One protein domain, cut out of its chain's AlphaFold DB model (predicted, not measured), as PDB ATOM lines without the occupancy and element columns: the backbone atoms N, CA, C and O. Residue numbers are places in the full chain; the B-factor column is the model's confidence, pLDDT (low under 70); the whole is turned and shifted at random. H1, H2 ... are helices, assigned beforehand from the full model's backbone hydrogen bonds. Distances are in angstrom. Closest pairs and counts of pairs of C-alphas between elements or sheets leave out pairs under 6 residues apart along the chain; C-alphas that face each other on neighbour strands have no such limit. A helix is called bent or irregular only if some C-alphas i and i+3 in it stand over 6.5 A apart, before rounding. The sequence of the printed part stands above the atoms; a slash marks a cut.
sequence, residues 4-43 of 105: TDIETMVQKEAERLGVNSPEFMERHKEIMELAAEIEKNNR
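What this domain is: This is residues 4 to 43 of the 105 residues of an uncharacterized protein of Muricomes intestini (UniProt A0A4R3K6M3). Two helices make the arms of a wide, open V: the shorter arm H1 comes first, a tight link makes the corner, and the longer arm H2 leads away from it. The arms are separate, with nothing packed between them. The printed part has 40 residues with two named helices, H1 then H2, and no named strand; the class is all helix. The whole is extended, with a radius of gyration of the C-alphas of 14.8 A and spans of 44 by 19 by 11 A.

Where its parts are: Find C-alpha 4 at (37.862, -25.202, -42.932); here H1 begins, and it runs through residues 4 to 17, 19.9 A from first to last C-alpha. It ends at Leu 17, with its C-alpha at (52.669, -17.498, -32.152). Go on past four link residues to Pro 22, where H2 begins; it takes residues 22 to 42 and measures 30.1 A. Its last C-alpha, that of Asn 42, is at (46.693, 14.992, -29.511).

How they stand to each other: Look first at the direction of H1, with components 0.67 in x, 0.31 in y and 0.68 in z. Then read H2, where y leads with 0.98, beside -0.07 in x and -0.18 in z. H1 and H2 are apart, with no C-alpha of the one within 8 A of the other, and the link between them is tight. In both H1 and H2 each O i to N i+4 pair is within hydrogen-bond range. Neither helix is bent. Residues 29 to 43, of which 29 to 42 belong to H2, stand free.

The domain as a whole: Look to Asp 5 and Asn 41 for the two C-alphas farthest apart, 44.5 A. The printed part has no cut from residue 4 to residue 43, and no link is long. The mean pLDDT of the printed part is 87.8, and no printed residue is under 70.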
ATOM      1  N   THR A   4      37.615 -24.523 -44.210       87.88
ATOM      2  CA  THR A   4      37.862 -25.202 -42.932       87.88
ATOM      3  C   THR A   4      39.335 -25.578 -42.746       87.88
ATOM      4  O   THR A   4      39.875 -25.464 -41.643       87.88
ATOM      5  N   ASP A   5      40.023 -25.968 -43.826       89.12
ATOM      6  CA  ASP A   5      41.468 -26.230 -43.785       89.12
ATOM      7  C   ASP A   5      42.244 -24.942 -43.476       89.12
ATOM      8  O   ASP A   5      43.178 -24.953 -42.674       89.12
ATOM      9  N   ILE A   6      41.827 -23.820 -44.072       87.19
ATOM     10  CA  ILE A   6      42.446 -22.503 -43.863       87.19
ATOM     11  C   ILE A   6      42.250 -22.040 -42.415       87.19
ATOM     12  O   ILE A   6      43.223 -21.655 -41.771       87.19
ATOM     13  N   GLU A   7      41.034 -22.127 -41.873       88.56
ATOM     14  CA  GLU A   7      40.745 -21.782 -40.472       88.56
ATOM     15  C   GLU A   7      41.590 -22.607 -39.496       88.56
ATOM     16  O   GLU A   7      42.170 -22.071 -38.552       88.56
ATOM     17  N   THR A   8      41.740 -23.902 -39.772       89.19
ATOM     18  CA  THR A   8      42.557 -24.799 -38.948       89.19
ATOM     19  C   THR A   8      44.040 -24.418 -38.990       89.19
ATOM     20  O   THR A   8      44.725 -24.478 -37.967       89.19
ATOM     21  N   MET A   9      44.560 -24.018 -40.155       87.81
ATOM     22  CA  MET A   9      45.940 -23.538 -40.287       87.81
ATOM     23  C   MET A   9      46.149 -22.212 -39.551       87.81
ATOM     24  O   MET A   9      47.152 -22.061 -38.857       87.81
ATOM     25  N   VAL A  10      45.189 -21.286 -39.647       85.50
ATOM     26  CA  VAL A  10      45.214 -20.004 -38.926       85.50
ATOM     27  C   VAL A  10      45.199 -20.227 -37.416       85.50
ATOM     28  O   VAL A  10      45.982 -19.599 -36.711       85.50
ATOM     29  N   GLN A  11      44.374 -21.148 -36.919       86.31
ATOM     30  CA  GLN A  11      44.275 -21.439 -35.490       86.31
ATOM     31  C   GLN A  11      45.563 -22.056 -34.929       86.31
ATOM     32  O   GLN A  11      46.071 -21.602 -33.906       86.31
ATOM     33  N   LYS A  12      46.145 -23.037 -35.629       87.00
ATOM     34  CA  LYS A  12      47.435 -23.632 -35.239       87.00
ATOM     35  C   LYS A  12      48.556 -22.603 -35.224       87.00
ATOM     36  O   LYS A  12      49.418 -22.636 -34.349       87.00
ATOM     37  N   GLU A  13      48.551 -21.699 -36.195       85.44
ATOM     38  CA  GLU A  13      49.564 -20.658 -36.266       85.44
ATOM     39  C   GLU A  13      49.346 -19.579 -35.203       85.44
ATOM     40  O   GLU A  13      50.317 -19.075 -34.637       85.44
ATOM     41  N   ALA A  14      48.089 -19.291 -34.857       84.44
ATOM     42  CA  ALA A  14      47.748 -18.415 -33.750       84.44
ATOM     43  C   ALA A  14      48.263 -18.971 -32.412       84.44
ATOM     44  O   ALA A  14      48.933 -18.262 -31.660       84.44
ATOM     45  N   GLU A  15      48.043 -20.265 -32.171       85.25
ATOM     46  CA  GLU A  15      48.566 -20.991 -31.011       85.25
ATOM     47  C   GLU A  15      50.100 -21.009 -30.989       85.25
ATOM     48  O   GLU A  15      50.697 -20.696 -29.960       85.25
ATOM     49  N   ARG A  16      50.754 -21.297 -32.127       88.88
ATOM     50  CA  ARG A  16      52.226 -21.298 -32.249       88.88
ATOM     51  C   ARG A  16      52.836 -19.942 -31.903       88.88
ATOM     52  O   ARG A  16      53.884 -19.880 -31.269       88.88
ATOM     53  N   LEU A  17      52.207 -18.867 -32.369       85.12
ATOM     54  CA  LEU A  17      52.669 -17.498 -32.152       85.12
ATOM     55  C   LEU A  17      52.218 -16.928 -30.799       85.12
ATOM     56  O   LEU A  17      52.631 -15.824 -30.446       85.12
ATOM     57  N   GLY A  18      51.372 -17.644 -30.050       81.88
ATOM     58  CA  GLY A  18      50.792 -17.170 -28.792       81.88
ATOM     59  C   GLY A  18      49.877 -15.949 -28.953       81.88
ATOM     60  O   GLY A  18      49.546 -15.290 -27.961       81.88
ATOM     61  N   VAL A  19      49.472 -15.630 -30.186       78.31
ATOM     62  CA  VAL A  19      48.488 -14.579 -30.457       78.31
ATOM     63  C   VAL A  19      47.113 -15.081 -30.016       78.31
ATOM     64  O   VAL A  19      46.823 -16.273 -30.092       78.31
ATOM     65  N   ASN A  20      46.271 -14.186 -29.505       79.19
ATOM     66  CA  ASN A  20      44.999 -14.517 -28.842       79.19
ATOM     67  C   ASN A  20      45.119 -15.300 -27.518       79.19
ATOM     68  O   ASN A  20      44.101 -15.728 -26.976       79.19
ATOM     69  N   SER A  21      46.323 -15.462 -26.956       86.56
ATOM     70  CA  SER A  21      46.454 -15.883 -25.554       86.56
ATOM     71  C   SER A  21      45.840 -14.831 -24.614       86.56
ATOM     72  O   SER A  21      45.803 -13.649 -24.974       86.56
ATOM     73  N   PRO A  22      45.379 -15.206 -23.404       87.31
ATOM     74  CA  PRO A  22      44.847 -14.239 -22.440       87.31
ATOM     75  C   PRO A  22      45.817 -13.079 -22.167       87.31
ATOM     76  O   PRO A  22      45.414 -11.922 -22.221       87.31
ATOM     77  N   GLU A  23      47.108 -13.385 -21.997       89.25
ATOM     78  CA  GLU A  23      48.174 -12.396 -21.787       89.25
ATOM     79  C   GLU A  23      48.371 -11.475 -23.005       89.25
ATOM     80  O   GLU A  23      48.556 -10.265 -22.869       89.25
ATOM     81  N   PHE A  24      48.310 -12.026 -24.223       89.75
ATOM     82  CA  PHE A  24      48.366 -11.224 -25.445       89.75
ATOM     83  C   PHE A  24      47.166 -10.275 -25.552       89.75
ATOM     84  O   PHE A  24      47.345  -9.104 -25.882       89.75
ATOM     85  N   MET A  25      45.957 -10.764 -25.266       89.25
ATOM     86  CA  MET A  25      44.729  -9.970 -25.350       89.25
ATOM     87  C   MET A  25      44.684  -8.859 -24.299       89.25
ATOM     88  O   MET A  25      44.228  -7.759 -24.604       89.25
ATOM     89  N   GLU A  26      45.190  -9.119 -23.092       92.19
ATOM     90  CA  GLU A  26      45.309  -8.121 -22.028       92.19
ATOM     91  C   GLU A  26      46.256  -6.987 -22.437       92.19
ATOM     92  O   GLU A  26      45.843  -5.828 -22.475       92.19
ATOM     93  N   ARG A  27      47.470  -7.314 -22.907       91.38
ATOM     94  CA  ARG A  27      48.404  -6.302 -23.432       91.38
ATOM     95  C   ARG A  27      47.864  -5.569 -24.656       91.38
ATOM     96  O   ARG A  27      48.085  -4.371 -24.807       91.38
ATOM     97  N   HIS A  28      47.160  -6.264 -25.551       90.50
ATOM     98  CA  HIS A  28      46.519  -5.625 -26.698       90.50
ATOM     99  C   HIS A  28      45.494  -4.582 -26.243       90.50
ATOM    100  O   HIS A  28      45.492  -3.465 -26.758       90.50
ATOM    101  N   LYS A  29      44.665  -4.921 -25.252       92.38
ATOM    102  CA  LYS A  29      43.690  -4.000 -24.673       92.38
ATOM    103  C   LYS A  29      44.373  -2.771 -24.065       92.38
ATOM    104  O   LYS A  29      43.969  -1.659 -24.389       92.38
ATOM    105  N   GLU A  30      45.432  -2.956 -23.277       95.19
ATOM    106  CA  GLU A  30      46.215  -1.849 -22.701       95.19
ATOM    107  C   GLU A  30      46.791  -0.920 -23.780       95.19
ATOM    108  O   GLU A  30      46.677   0.301 -23.683       95.19
ATOM    109  N   ILE A  31      47.377  -1.486 -24.842       95.25
ATOM    110  CA  ILE A  31      47.925  -0.707 -25.961       95.25
ATOM    111  C   ILE A  31      46.822   0.094 -26.659       95.25
ATOM    112  O   ILE A  31      47.044   1.251 -27.018       95.25
ATOM    113  N   MET A  32      45.640  -0.496 -26.852       93.69
ATOM    114  CA  MET A  32      44.503   0.183 -27.478       93.69
ATOM    115  C   MET A  32      43.955   1.311 -26.598       93.69
ATOM    116  O   MET A  32      43.652   2.385 -27.116       93.69
ATOM    117  N   GLU A  33      43.873   1.104 -25.284       95.25
ATOM    118  CA  GLU A  33      43.485   2.143 -24.323       95.25
ATOM    119  C   GLU A  33      44.495   3.300 -24.324       95.25
ATOM    120  O   GLU A  33      44.108   4.460 -24.478       95.25
ATOM    121  N   LEU A  34      45.796   2.990 -24.278       94.50
ATOM    122  CA  LEU A  34      46.865   3.986 -24.356       94.50
ATOM    123  C   LEU A  34      46.816   4.771 -25.676       94.50
ATOM    124  O   LEU A  34      46.934   5.996 -25.682       94.50
ATOM    125  N   ALA A  35      46.628   4.079 -26.804       90.88
ATOM    126  CA  ALA A  35      46.524   4.708 -28.115       90.88
ATOM    127  C   ALA A  35      45.313   5.652 -28.197       90.88
ATOM    128  O   ALA A  35      45.448   6.772 -28.695       90.88
ATOM    129  N   ALA A  36      44.162   5.241 -27.658       89.62
ATOM    130  CA  ALA A  36      42.962   6.073 -27.604       89.62
ATOM    131  C   ALA A  36      43.173   7.339 -26.754       89.62
ATOM    132  O   ALA A  36      42.728   8.428 -27.123       89.62
ATOM    133  N   GLU A  37      43.891   7.228 -25.636       90.12
ATOM    134  CA  GLU A  37      44.190   8.365 -24.765       90.12
ATOM    135  C   GLU A  37      45.184   9.348 -25.404       90.12
ATOM    136  O   GLU A  37      44.988  10.567 -25.355       90.12
ATOM    137  N   ILE A  38      46.207   8.831 -26.094       88.50
ATOM    138  CA  ILE A  38      47.129   9.638 -26.905       88.50
ATOM    139  C   ILE A  38      46.363  10.382 -28.002       88.50
ATOM    140  O   ILE A  38      46.587  11.577 -28.200       88.50
ATOM    141  N   GLU A  39      45.442   9.716 -28.703       86.06
ATOM    142  CA  GLU A  39      44.628  10.343 -29.748       86.06
ATOM    143  C   GLU A  39      43.729  11.448 -29.178       86.06
ATOM    144  O   GLU A  39      43.663  12.543 -29.742       86.06
ATOM    145  N   LYS A  40      43.091  11.211 -28.024       81.81
ATOM    146  CA  LYS A  40      42.278  12.218 -27.328       81.81
ATOM    147  C   LYS A  40      43.102  13.457 -26.968       81.81
ATOM    148  O   LYS A  40      42.652  14.576 -27.218       81.81
ATOM    149  N   ASN A  41      44.308  13.264 -26.433       82.50
ATOM    150  CA  ASN A  41      45.196  14.351 -26.013       82.50
ATOM    151  C   ASN A  41      45.832  15.101 -27.195       82.50
ATOM    152  O   ASN A  41      46.035  16.313 -27.115       82.50
ATOM    153  N   ASN A  42      46.096  14.408 -28.305       84.50
ATOM    154  CA  ASN A  42      46.693  14.992 -29.511       84.50
ATOM    155  C   ASN A  42      45.667  15.474 -30.542       84.50
ATOM    156  O   ASN A  42      46.056  15.989 -31.595       84.50
ATOM    157  N   ARG A  43      44.361  15.333 -30.277       76.88
ATOM    158  CA  ARG A  43      43.324  15.762 -31.214       76.88
ATOM    159  C   ARG A  43      43.485  17.261 -31.500       76.88
ATOM    160  O   ARG A  43      43.413  18.073 -30.571       76.88
TER     161      ARG A  43